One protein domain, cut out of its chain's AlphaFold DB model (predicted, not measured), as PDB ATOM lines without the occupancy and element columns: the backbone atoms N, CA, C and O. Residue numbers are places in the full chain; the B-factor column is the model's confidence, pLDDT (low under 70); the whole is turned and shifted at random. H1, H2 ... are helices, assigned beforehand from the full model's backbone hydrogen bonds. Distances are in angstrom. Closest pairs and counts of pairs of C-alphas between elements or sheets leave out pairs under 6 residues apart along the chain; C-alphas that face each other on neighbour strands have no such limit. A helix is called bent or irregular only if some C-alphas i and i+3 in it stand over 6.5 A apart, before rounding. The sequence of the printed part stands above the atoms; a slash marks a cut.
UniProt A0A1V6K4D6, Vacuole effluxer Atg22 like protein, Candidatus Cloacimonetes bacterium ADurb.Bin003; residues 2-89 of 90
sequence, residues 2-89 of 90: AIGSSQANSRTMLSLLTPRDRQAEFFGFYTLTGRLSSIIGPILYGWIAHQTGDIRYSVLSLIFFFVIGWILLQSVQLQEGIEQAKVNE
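What this domain is: This is residues 2 to 89 of the 90 residues of the protein "Vacuole effluxer Atg22 like protein" of Candidatus Cloacimonetes bacterium ADurb.Bin003 (UniProt A0A1V6K4D6). A long, open frame of helices: the longest helix, H2, makes one long side, H3 folds back from its far end as a narrow V, and H4 follows H3 on the other long side, with a hollow between the two sides. At the open end of the V the last part of H1, residues 13 to 17, sits between the beginning of H2 and H4, while residues 2 to 9 of H1 stick out from the frame. The printed part has 88 residues with four named helices, in the order H1, H2, H3, H4, and no named strand; the class is all helix. The whole is loose, with a radius of gyration of the C-alphas of 16.7 A, and a rod in outline, spanning 54 by 24 by 22 A.

Where its parts are: H2, residues 20 to 52, is 47.5 A long from C-alpha 20 at (190.341, 150.178, 161.678) to C-alpha 52 at (220.665, 114.106, 155.911). It is irregular: C-alphas 21 and 24 are 8.2 A apart. H3, residues 55 to 74, measures 29.7 A. H1, residues 2 to 17, measures 22.5 A and begins with C-alpha 2 at (192.910, 121.556, 166.603). H4, residues 78 to 87, measures 14.6 A and ends with C-alpha 87 at (194.970, 154.776, 171.242).

How they stand to each other: H2 and H3 form a helical hairpin, opposite ways at a shallow tilt of 28 degrees. They touch through residues 45 to 49 of H2 and 55 to 62 of H3 alone; the closest C-alphas, of Ala 49 and Ser 58, are 5.4 A apart. H1 and H2 form another helical hairpin, opposite ways at a steep tilt of 39 degrees. They only just touch, with 3 pairs of C-alphas within 8 A, the closest being those of Leu 14 and Phe 27, 7.7 A apart. H1 touches H4 with residues 13 to 17 alone; the closest C-alphas, of Leu 17 and Ile 82, are 5.1 A apart. These two helices run the same way at a shallow tilt of 32 degrees. Helix packing is mostly aligned, but only just: 2 of the 3 pairs that touch are at a shallow tilt. H1 and H3 are apart, as are H3 and H4; H2 and H4 are only just apart, with closest C-alphas at 8.4 A. Every O i to N i+4 pair is within hydrogen-bond range in H1 and H4, against 26 of 29 in H2 and 15 of 16 in H3.

The domain as a whole: The two C-alphas farthest apart, those of Gly 53 and Glu 89, are 53.7 A apart. The printed part runs from residue 2 to 89 without a cut, and its three links between helices are tight. Residues 2 to 9, 31 to 40 and 66 to 77 stand free. Mean pLDDT of the printed part is 83.0; residue 2 and residues 86 to 89 are under 70.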
ATOM      1  N   ALA A   2     192.069 120.429 166.153       67.19
ATOM      2  CA  ALA A   2     192.910 121.556 166.603       67.19
ATOM      3  C   ALA A   2     193.265 122.626 165.539       67.19
ATOM      4  O   ALA A   2     193.552 123.770 165.887       67.19
ATOM      5  N   ILE A   3     193.254 122.286 164.242       81.56
ATOM      6  CA  ILE A   3     193.655 123.233 163.180       81.56
ATOM      7  C   ILE A   3     192.607 124.341 163.014       81.56
ATOM      8  O   ILE A   3     192.955 125.515 162.955       81.56
ATOM      9  N   GLY A   4     191.318 123.983 162.999       81.69
ATOM     10  CA  GLY A   4     190.226 124.948 162.850       81.69
ATOM     11  C   GLY A   4     190.118 125.916 164.029       81.69
ATOM     12  O   GLY A   4     189.959 127.112 163.814       81.69
ATOM     13  N   SER A   5     190.279 125.425 165.264       85.12
ATOM     14  CA  SER A   5     190.258 126.273 166.461       85.12
ATOM     15  C   SER A   5     191.448 127.234 166.506       85.12
ATOM     16  O   SER A   5     191.260 128.417 166.768       85.12
ATOM     17  N   SER A   6     192.656 126.765 166.178       83.81
ATOM     18  CA  SER A   6     193.862 127.607 166.163       83.81
ATOM     19  C   SER A   6     193.814 128.666 165.055       83.81
ATOM     20  O   SER A   6     194.194 129.817 165.277       83.81
ATOM     21  N   GLN A   7     193.292 128.304 163.878       82.00
ATOM     22  CA  GLN A   7     193.114 129.238 162.763       82.00
ATOM     23  C   GLN A   7     192.025 130.278 163.043       82.00
ATOM     24  O   GLN A   7     192.210 131.456 162.739       82.00
ATOM     25  N   ALA A   8     190.909 129.869 163.657       84.38
ATOM     26  CA  ALA A   8     189.867 130.794 164.090       84.38
ATOM     27  C   ALA A   8     190.404 131.767 165.151       84.38
ATOM     28  O   ALA A   8     190.244 132.975 165.000       84.38
ATOM     29  N   ASN A   9     191.121 131.254 166.158       85.31
ATOM     30  CA  ASN A   9     191.707 132.068 167.218       85.31
ATOM     31  C   ASN A   9     192.707 133.100 166.675       85.31
ATOM     32  O   ASN A   9     192.618 134.278 167.013       85.31
ATOM     33  N   SER A  10     193.604 132.689 165.774       84.56
ATOM     34  CA  SER A  10     194.592 133.592 165.161       84.56
ATOM     35  C   SER A  10     193.924 134.733 164.392       84.56
ATOM     36  O   SER A  10     194.320 135.891 164.519       84.56
ATOM     37  N   ARG A  11     192.856 134.433 163.637       83.25
ATOM     38  CA  ARG A  11     192.107 135.448 162.885       83.25
ATOM     39  C   ARG A  11     191.352 136.410 163.807       83.25
ATOM     40  O   ARG A  11     191.319 137.606 163.523       83.25
ATOM     41  N   THR A  12     190.778 135.913 164.903       86.19
ATOM     42  CA  THR A  12     190.131 136.758 165.918       86.19
ATOM     43  C   THR A  12     191.145 137.675 166.600       86.19
ATOM     44  O   THR A  12     190.909 138.880 166.656       86.19
ATOM     45  N   MET A  13     192.291 137.143 167.041       84.12
ATOM     46  CA  MET A  13     193.368 137.938 167.646       84.12
ATOM     47  C   MET A  13     193.855 139.034 166.696       84.12
ATOM     48  O   MET A  13     193.935 140.189 167.100       84.12
ATOM     49  N   LEU A  14     194.093 138.703 165.421       85.06
ATOM     50  CA  LEU A  14     194.480 139.692 164.415       85.06
ATOM     51  C   LEU A  14     193.432 140.801 164.289       85.06
ATOM     52  O   LEU A  14     193.792 141.972 164.265       85.06
ATOM     53  N   SER A  15     192.142 140.455 164.249       82.31
ATOM     54  CA  SER A  15     191.078 141.459 164.129       82.31
ATOM     55  C   SER A  15     191.006 142.412 165.327       82.31
ATOM     56  O   SER A  15     190.694 143.579 165.133       82.31
ATOM     57  N   LEU A  16     191.323 141.929 166.534       81.25
ATOM     58  CA  LEU A  16     191.324 142.725 167.767       81.25
ATOM     59  C   LEU A  16     192.550 143.640 167.883       81.25
ATOM     60  O   LEU A  16     192.456 144.704 168.480       81.25
ATOM     61  N   LEU A  17     193.688 143.216 167.329       80.44
ATOM     62  CA  LEU A  17     194.957 143.954 167.343       80.44
ATOM     63  C   LEU A  17     195.080 144.975 166.203       80.44
ATOM     64  O   LEU A  17     196.008 145.777 166.190       80.44
ATOM     65  N   THR A  18     194.200 144.907 165.205       81.00
ATOM     66  CA  THR A  18     194.328 145.707 163.987       81.00
ATOM     67  C   THR A  18     193.501 146.996 164.088       81.00
ATOM     68  O   THR A  18     192.275 146.895 164.184       81.00
ATOM     69  N   PRO A  19     194.115 148.191 163.982       75.12
ATOM     70  CA  PRO A  19     193.379 149.454 163.942       75.12
ATOM     71  C   PRO A  19     192.528 149.548 162.667       75.12
ATOM     72  O   PRO A  19     192.934 149.085 161.593       75.12
ATOM     73  N   ARG A  20     191.339 150.157 162.769       72.38
ATOM     74  CA  ARG A  20     190.341 150.178 161.678       72.38
ATOM     75  C   ARG A  20     190.869 150.820 160.396       72.38
ATOM     76  O   ARG A  20     190.544 150.348 159.309       72.38
ATOM     77  N   ASP A  21     191.739 151.815 160.531       76.94
ATOM     78  CA  ASP A  21     192.305 152.567 159.405       76.94
ATOM     79  C   ASP A  21     193.389 151.800 158.621       76.94
ATOM     80  O   ASP A  21     193.729 152.154 157.495       76.94
ATOM     81  N   ARG A  22     193.937 150.708 159.179       79.00
ATOM     82  CA  ARG A  22     194.973 149.884 158.515       79.00
ATOM     83  C   ARG A  22     194.589 148.419 158.380       79.00
ATOM     84  O   ARG A  22     195.444 147.551 158.205       79.00
ATOM     85  N   GLN A  23     193.291 148.128 158.400       79.94
ATOM     86  CA  GLN A  23     192.803 146.753 158.401       79.94
ATOM     87  C   GLN A  23     193.280 145.941 157.187       79.94
ATOM     88  O   GLN A  23     193.702 144.794 157.331       79.94
ATOM     89  N   ALA A  24     193.302 146.557 156.003       83.56
ATOM     90  CA  ALA A  24     193.776 145.916 154.779       83.56
ATOM     91  C   ALA A  24     195.276 145.569 154.813       83.56
ATOM     92  O   ALA A  24     195.671 144.522 154.298       83.56
ATOM     93  N   GLU A  25     196.108 146.404 155.440       85.62
ATOM     94  CA  GLU A  25     197.558 146.205 155.510       85.62
ATOM     95  C   GLU A  25     197.902 145.015 156.416       85.62
ATOM     96  O   GLU A  25     198.569 144.075 155.983       85.62
ATOM     97  N   PHE A  26     197.347 144.977 157.631       85.88
ATOM     98  CA  PHE A  26     197.573 143.884 158.585       85.88
ATOM     99  C   PHE A  26     197.035 142.534 158.081       85.88
ATOM    100  O   PHE A  26     197.728 141.515 158.170       85.88
ATOM    101  N   PHE A  27     195.834 142.501 157.489       85.81
ATOM    102  CA  PHE A  27     195.304 141.273 156.878       85.81
ATOM    103  C   PHE A  27     196.097 140.847 155.629       85.81
ATOM    104  O   PHE A  27     196.257 139.643 155.381       85.81
ATOM    105  N   GLY A  28     196.630 141.809 154.869       88.75
ATOM    106  CA  GLY A  28     197.552 141.565 153.761       88.75
ATOM    107  C   GLY A  28     198.842 140.891 154.227       88.75
ATOM    108  O   GLY A  28     199.204 139.833 153.706       88.75
ATOM    109  N   PHE A  29     199.483 141.429 155.270       88.31
ATOM    110  CA  PHE A  29     200.682 140.848 155.880       88.31
ATOM    111  C   PHE A  29     200.442 139.450 156.457       88.31
ATOM    112  O   PHE A  29     201.251 138.549 156.226       88.31
ATOM    113  N   TYR A  30     199.320 139.226 157.149       87.69
ATOM    114  CA  TYR A  30     198.959 137.900 157.661       87.69
ATOM    115  C   TYR A  30     198.851 136.865 156.531       87.69
ATOM    116  O   TYR A  30     199.425 135.776 156.600       87.69
ATOM    117  N   THR A  31     198.171 137.233 155.442       89.31
ATOM    118  CA  THR A  31     197.997 136.359 154.273       89.31
ATOM    119  C   THR A  31     199.326 136.086 153.567       89.31
ATOM    120  O   THR A  31     199.606 134.943 153.196       89.31
ATOM    121  N   LEU A  32     200.166 137.112 153.402       93.62
ATOM    122  CA  LEU A  32     201.497 136.978 152.815       93.62
ATOM    123  C   LEU A  32     202.376 136.040 153.649       93.62
ATOM    124  O   LEU A  32     202.975 135.117 153.104       93.62
ATOM    125  N   THR A  33     202.388 136.218 154.968       90.50
ATOM    126  CA  THR A  33     203.154 135.382 155.904       90.50
ATOM    127  C   THR A  33     202.719 133.916 155.833       90.50
ATOM    128  O   THR A  33     203.563 133.018 155.778       90.50
ATOM    129  N   GLY A  34     201.411 133.653 155.747       88.62
ATOM    130  CA  GLY A  34     200.878 132.299 155.562       88.62
ATOM    131  C   GLY A  34     201.296 131.657 154.232       88.62
ATOM    132  O   GLY A  34     201.649 130.472 154.191       88.62
ATOM    133  N   ARG A  35     201.331 132.440 153.144       92.25
ATOM    134  CA  ARG A  35     201.828 131.977 151.836       92.25
ATOM    135  C   ARG A  35     203.324 131.687 151.866       92.25
ATOM    136  O   ARG A  35     203.735 130.628 151.403       92.25
ATOM    137  N   LEU A  36     204.120 132.583 152.446       92.81
ATOM    138  CA  LEU A  36     205.561 132.388 152.598       92.81
ATOM    139  C   LEU A  36     205.861 131.138 153.424       92.81
ATOM    140  O   LEU A  36     206.671 130.321 153.004       92.81
ATOM    141  N   SER A  37     205.145 130.925 154.529       89.44
ATOM    142  CA  SER A  37     205.302 129.730 155.368       89.44
ATOM    143  C   SER A  37     205.012 128.437 154.597       89.44
ATOM    144  O   SER A  37     205.752 127.462 154.720       89.44
ATOM    145  N   SER A  38     203.984 128.446 153.740       89.62
ATOM    146  CA  SER A  38     203.632 127.302 152.884       89.62
ATOM    147  C   SER A  38     204.674 126.994 151.802       89.62
ATOM    148  O   SER A  38     204.730 125.865 151.328       89.62
ATOM    149  N   ILE A  39     205.496 127.971 151.408       93.31
ATOM    150  CA  ILE A  39     206.573 127.800 150.419       93.31
ATOM    151  C   ILE A  39     207.878 127.405 151.120       93.31
ATOM    152  O   ILE A  39     208.539 126.442 150.738       93.31
ATOM    153  N   ILE A  40     208.233 128.131 152.177       91.25
ATOM    154  CA  ILE A  40     209.478 127.970 152.929       91.25
ATOM    155  C   ILE A  40     209.512 126.620 153.657       91.25
ATOM    156  O   ILE A  40     210.552 125.967 153.661       91.25
ATOM    157  N   GLY A  41     208.386 126.164 154.218       87.44
ATOM    158  CA  GLY A  41     208.299 124.898 154.952       87.44
ATOM    159  C   GLY A  41     208.731 123.679 154.124       87.44
ATOM    160  O   GLY A  41     209.677 122.996 154.521       87.44
ATOM    161  N   PRO A  42     208.109 123.412 152.960       90.00
ATOM    162  CA  PRO A  42     208.511 122.319 152.074       90.00
ATOM    163  C   PRO A  42     209.943 122.448 151.549       90.00
ATOM    164  O   PRO A  42     210.634 121.437 151.444       90.00
ATOM    165  N   ILE A  43     210.406 123.668 151.249       91.00
ATOM    166  CA  ILE A  43     211.777 123.904 150.773       91.00
ATOM    167  C   ILE A  43     212.796 123.525 151.851       91.00
ATOM    168  O   ILE A  43     213.712 122.754 151.577       91.00
ATOM    169  N   LEU A  44     212.621 124.010 153.083       88.44
ATOM    170  CA  LEU A  44     213.481 123.650 154.215       88.44
ATOM    171  C   LEU A  44     213.420 122.156 154.513       88.44
ATOM    172  O   LEU A  44     214.459 121.525 154.682       88.44
ATOM    173  N   TYR A  45     212.217 121.580 154.542       86.81
ATOM    174  CA  TYR A  45     212.037 120.153 154.780       86.81
ATOM    175  C   TYR A  45     212.769 119.311 153.728       86.81
ATOM    176  O   TYR A  45     213.515 118.396 154.079       86.81
ATOM    177  N   GLY A  46     212.600 119.646 152.446       87.62
ATOM    178  CA  GLY A  46     213.267 118.981 151.330       87.62
ATOM    179  C   GLY A  46     214.782 119.157 151.362       87.62
ATOM    180  O   GLY A  46     215.508 118.198 151.119       87.62
ATOM    181  N   TRP A  47     215.270 120.342 151.732       88.75
ATOM    182  CA  TRP A  47     216.701 120.605 151.869       88.75
ATOM    183  C   TRP A  47     217.337 119.783 153.000       88.75
ATOM    184  O   TRP A  47     218.361 119.137 152.790       88.75
ATOM    185  N   ILE A  48     216.693 119.723 154.169       86.44
ATOM    186  CA  ILE A  48     217.154 118.921 155.313       86.44
ATOM    187  C   ILE A  48     217.087 117.422 154.990       86.44
ATOM    188  O   ILE A  48     218.013 116.680 155.327       86.44
ATOM    189  N   ALA A  49     216.024 116.981 154.305       86.69
ATOM    190  CA  ALA A  49     215.871 115.595 153.859       86.69
ATOM    191  C   ALA A  49     216.963 115.198 152.862       86.69
ATOM    192  O   ALA A  49     217.564 114.135 153.004       86.69
ATOM    193  N   HIS A  50     217.250 116.062 151.884       86.50
ATOM    194  CA  HIS A  50     218.295 115.828 150.895       86.50
ATOM    195  C   HIS A  50     219.672 115.718 151.549       86.50
ATOM    196  O   HIS A  50     220.438 114.820 151.210       86.50
ATOM    197  N   GLN A  51     219.963 116.590 152.517       87.88
ATOM    198  CA  GLN A  51     221.291 116.650 153.110       87.88
ATOM    199  C   GLN A  51     221.552 115.567 154.156       87.88
ATOM    200  O   GLN A  51     222.684 115.109 154.292       87.88
ATOM    201  N   THR A  52     220.517 115.140 154.881       82.81
ATOM    202  CA  THR A  52     220.665 114.106 155.911       82.81
ATOM    203  C   THR A  52     220.441 112.696 155.365       82.81
ATOM    204  O   THR A  52     220.891 111.726 155.966       82.81
ATOM    205  N   GLY A  53     219.721 112.554 154.245       80.25
ATOM    206  CA  GLY A  53     219.359 111.260 153.654       80.25
ATOM    207  C   GLY A  53     218.345 110.442 154.468       80.25
ATOM    208  O   GLY A  53     217.853 109.428 153.981       80.25
ATOM    209  N   ASP A  54     217.998 110.885 155.682       79.19
ATOM    210  CA  ASP A  54     217.045 110.246 156.590       79.19
ATOM    211  C   ASP A  54     215.931 111.231 156.986       79.19
ATOM    212  O   ASP A  54     216.168 112.309 157.539       79.19
ATOM    213  N   ILE A  55     214.690 110.817 156.723       82.31
ATOM    214  CA  ILE A  55     213.451 111.566 156.969       82.31
ATOM    215  C   ILE A  55     213.280 111.924 158.453       82.31
ATOM    216  O   ILE A  55     212.643 112.927 158.782       82.31
ATOM    217  N   ARG A  56     213.861 111.139 159.371       85.75
ATOM    218  CA  ARG A  56     213.755 111.373 160.822       85.75
ATOM    219  C   ARG A  56     214.260 112.757 161.219       85.75
ATOM    220  O   ARG A  56     213.619 113.435 162.022       85.75
ATOM    221  N   TYR A  57     215.364 113.204 160.625       82.56
ATOM    222  CA  TYR A  57     215.937 114.517 160.918       82.56
ATOM    223  C   TYR A  57     215.099 115.664 160.337       82.56
ATOM    224  O   TYR A  57     214.975 116.714 160.965       82.56
ATOM    225  N   SER A  58     214.431 115.440 159.203       80.88
ATOM    226  CA  SER A  58     213.472 116.393 158.630       80.88
ATOM    227  C   SER A  58     212.218 116.553 159.494       80.88
ATOM    228  O   SER A  58     211.676 117.648 159.612       80.88
ATOM    229  N   VAL A  59     211.756 115.484 160.150       85.12
ATOM    230  CA  VAL A  59     210.644 115.575 161.113       85.12
ATOM    231  C   VAL A  59     211.073 116.317 162.386       85.12
ATOM    232  O   VAL A  59     210.299 117.111 162.923       85.12
ATOM    233  N   LEU A  60     212.318 116.132 162.840       86.50
ATOM    234  CA  LEU A  60     212.870 116.867 163.984       86.50
ATOM    235  C   LEU A  60     212.917 118.383 163.747       86.50
ATOM    236  O   LEU A  60     212.633 119.148 164.670       86.50
ATOM    237  N   SER A  61     213.210 118.835 162.524       83.38
ATOM    238  CA  SER A  61     213.176 120.270 162.217       83.38
ATOM    239  C   SER A  61     211.767 120.850 162.354       83.38
ATOM    240  O   SER A  61     211.608 121.998 162.759       83.38
ATOM    241  N   LEU A  62     210.731 120.058 162.067       85.81
ATOM    242  CA  LEU A  62     209.339 120.461 162.250       85.81
ATOM    243  C   LEU A  62     209.025 120.708 163.731       85.81
ATOM    244  O   LEU A  62     208.431 121.728 164.073       85.81
ATOM    245  N   ILE A  63     209.486 119.812 164.611       88.50
ATOM    246  CA  ILE A  63     209.364 119.976 166.068       88.50
ATOM    247  C   ILE A  63     210.093 121.244 166.519       88.50
ATOM    248  O   ILE A  63     209.540 122.030 167.284       88.50
ATOM    249  N   PHE A  64     211.299 121.482 166.006       88.44
ATOM    250  CA  PHE A  64     212.065 122.691 166.298       88.44
ATOM    251  C   PHE A  64     211.302 123.974 165.919       88.44
ATOM    252  O   PHE A  64     211.192 124.882 166.744       88.44
ATOM    253  N   PHE A  65     210.687 124.030 164.730       87.31
ATOM    254  CA  PHE A  65     209.832 125.157 164.333       87.31
ATOM    255  C   PHE A  65     208.615 125.334 165.248       87.31
ATOM    256  O   PHE A  65     208.273 126.465 165.595       87.31
ATOM    257  N   PHE A  66     207.983 124.239 165.677       87.75
ATOM    258  CA  PHE A  66     206.872 124.290 166.631       87.75
ATOM    259  C   PHE A  66     207.295 124.857 167.989       87.75
ATOM    260  O   PHE A  66     206.580 125.687 168.545       87.75
ATOM    261  N   VAL A  67     208.457 124.453 168.508       92.31
ATOM    262  CA  VAL A  67     208.989 124.955 169.785       92.31
ATOM    263  C   VAL A  67     209.316 126.444 169.692       92.31
ATOM    264  O   VAL A  67     208.928 127.207 170.575       92.31
ATOM    265  N   ILE A  68     209.963 126.881 168.610       90.31
ATOM    266  CA  ILE A  68     210.231 128.308 168.379       90.31
ATOM    267  C   ILE A  68     208.925 129.098 168.313       90.31
ATOM    268  O   ILE A  68     208.788 130.117 168.989       90.31
ATOM    269  N   GLY A  69     207.955 128.623 167.528       86.12
ATOM    270  CA  GLY A  69     206.650 129.269 167.406       86.12
ATOM    271  C   GLY A  69     205.923 129.365 168.746       86.12
ATOM    272  O   GLY A  69     205.346 130.403 169.058       86.12
ATOM    273  N   TRP A  70     206.008 128.319 169.571       87.62
ATOM    274  CA  TRP A  70     205.438 128.305 170.915       87.62
ATOM    275  C   TRP A  70     206.073 129.359 171.830       87.62
ATOM    276  O   TRP A  70     205.351 130.124 172.464       87.62
ATOM    277  N   ILE A  71     207.408 129.443 171.866       90.94
ATOM    278  CA  ILE A  71     208.137 130.431 172.679       90.94
ATOM    279  C   ILE A  71     207.799 131.860 172.235       90.94
ATOM    280  O   ILE A  71     207.531 132.723 173.071       90.94
ATOM    281  N   LEU A  72     207.762 132.109 170.922       86.00
ATOM    282  CA  LEU A  72     207.381 133.415 170.380       86.00
ATOM    283  C   LEU A  72     205.955 133.798 170.775       86.00
ATOM    284  O   LEU A  72     205.713 134.944 171.149       86.00
ATOM    285  N   LEU A  73     205.024 132.843 170.752       84.62
ATOM    286  CA  LEU A  73     203.636 133.094 171.124       84.62
ATOM    287  C   LEU A  73     203.498 133.506 172.597       84.62
ATOM    288  O   LEU A  73     202.630 134.316 172.914       84.62
ATOM    289  N   GLN A  74     204.373 133.024 173.487       84.50
ATOM    290  CA  GLN A  74     204.381 133.452 174.893       84.50
ATOM    291  C   GLN A  74     204.813 134.913 175.083       84.50
ATOM    292  O   GLN A  74     204.468 135.513 176.096       84.50
ATOM    293  N   SER A  75     205.542 135.490 174.124       81.81
ATOM    294  CA  SER A  75     205.950 136.903 174.167       81.81
ATOM    295  C   SER A  75     204.857 137.858 173.672       81.81
ATOM    296  O   SER A  75     205.004 139.070 173.795       81.81
ATOM    297  N   VAL A  76     203.757 137.344 173.112       79.38
ATOM    298  CA  VAL A  76     202.664 138.176 172.595       79.38
ATOM    299  C   VAL A  76     201.741 138.598 173.737       79.38
ATOM    300  O   VAL A  76     200.917 137.821 174.222       79.38
ATOM    301  N   GLN A  77     201.842 139.862 174.140       78.19
ATOM    302  CA  GLN A  77     200.946 140.483 175.114       78.19
ATOM    303  C   GLN A  77     199.710 141.053 174.414       78.19
ATOM    304  O   GLN A  77     199.715 142.150 173.860       78.19
ATOM    305  N   LEU A  78     198.622 140.283 174.437       75.19
ATOM    306  CA  LEU A  78     197.390 140.633 173.729       75.19
ATOM    307  C   LEU A  78     196.711 141.898 174.287       75.19
ATOM    308  O   LEU A  78     196.120 142.655 173.526       75.19
ATOM    309  N   GLN A  79     196.792 142.123 175.602       71.06
ATOM    310  CA  GLN A  79     196.139 143.256 176.271       71.06
ATOM    311  C   GLN A  79     196.754 144.597 175.859       71.06
ATOM    312  O   GLN A  79     196.019 145.483 175.433       71.06
ATOM    313  N   GLU A  80     198.084 144.709 175.883       73.31
ATOM    314  CA  GLU A  80     198.784 145.933 175.467       73.31
ATOM    315  C   GLU A  80     198.564 146.241 173.981       73.31
ATOM    316  O   GLU A  80     198.326 147.388 173.609       73.31
ATOM    317  N   GLY A  81     198.561 145.214 173.123       73.56
ATOM    318  CA  GLY A  81     198.324 145.403 171.693       73.56
ATOM    319  C   GLY A  81     196.915 145.917 171.364       73.56
ATOM    320  O   GLY A  81     196.755 146.709 170.437       73.56
ATOM    321  N   ILE A  82     195.893 145.511 172.128       72.62
ATOM    322  CA  ILE A  82     194.520 146.015 171.953       72.62
ATOM    323  C   ILE A  82     194.410 147.471 172.423       72.62
ATOM    324  O   ILE A  82     193.715 148.262 171.785       72.62
ATOM    325  N   GLU A  83     195.085 147.848 173.512       72.19
ATOM    326  CA  GLU A  83     195.101 149.245 173.962       72.19
ATOM    327  C   GLU A  83     195.811 150.150 172.951       72.19
ATOM    328  O   GLU A  83     195.271 151.188 172.582       72.19
ATOM    329  N   GLN A  84     196.953 149.727 172.403       72.00
ATOM    330  CA  GLN A  84     197.668 150.489 171.373       72.00
ATOM    331  C   GLN A  84     196.879 150.646 170.065       72.00
ATOM    332  O   GLN A  84     196.989 151.679 169.400       72.00
ATOM    333  N   ALA A  85     196.078 149.641 169.694       71.44
ATOM    334  CA  ALA A  85     195.194 149.724 168.535       71.44
ATOM    335  C   ALA A  85     194.090 150.778 168.729       71.44
ATOM    336  O   ALA A  85     193.778 151.491 167.780       71.44
ATOM    337  N   LYS A  86     193.558 150.918 169.954       64.81
ATOM    338  CA  LYS A  86     192.541 151.926 170.299       64.81
ATOM    339  C   LYS A  86     193.118 153.332 170.463       64.81
ATOM    340  O   LYS A  86     192.480 154.287 170.049       64.81
ATOM    341  N   VAL A  87     194.316 153.467 171.037       66.44
ATOM    342  CA  VAL A  87     194.970 154.776 171.242       66.44
ATOM    343  C   VAL A  87     195.344 155.446 169.915       66.44
ATOM    344  O   VAL A  87     195.350 156.664 169.842       66.44
ATOM    345  N   ASN A  88     195.624 154.680 168.854       58.75
ATOM    346  CA  ASN A  88     195.832 155.230 167.503       58.75
ATOM    347  C   ASN A  88     194.523 155.526 166.736       58.75
ATOM    348  O   ASN A  88     194.598 155.968 165.592       58.75
ATOM    349  N   GLU A  89     193.347 155.225 167.305       55.03
ATOM    350  CA  GLU A  89     192.044 155.610 166.733       55.03
ATOM    351  C   GLU A  89     191.549 156.986 167.228       55.03
ATOM    352  O   GLU A  89     190.653 157.540 166.591       55.03
TER     353      GLU A  89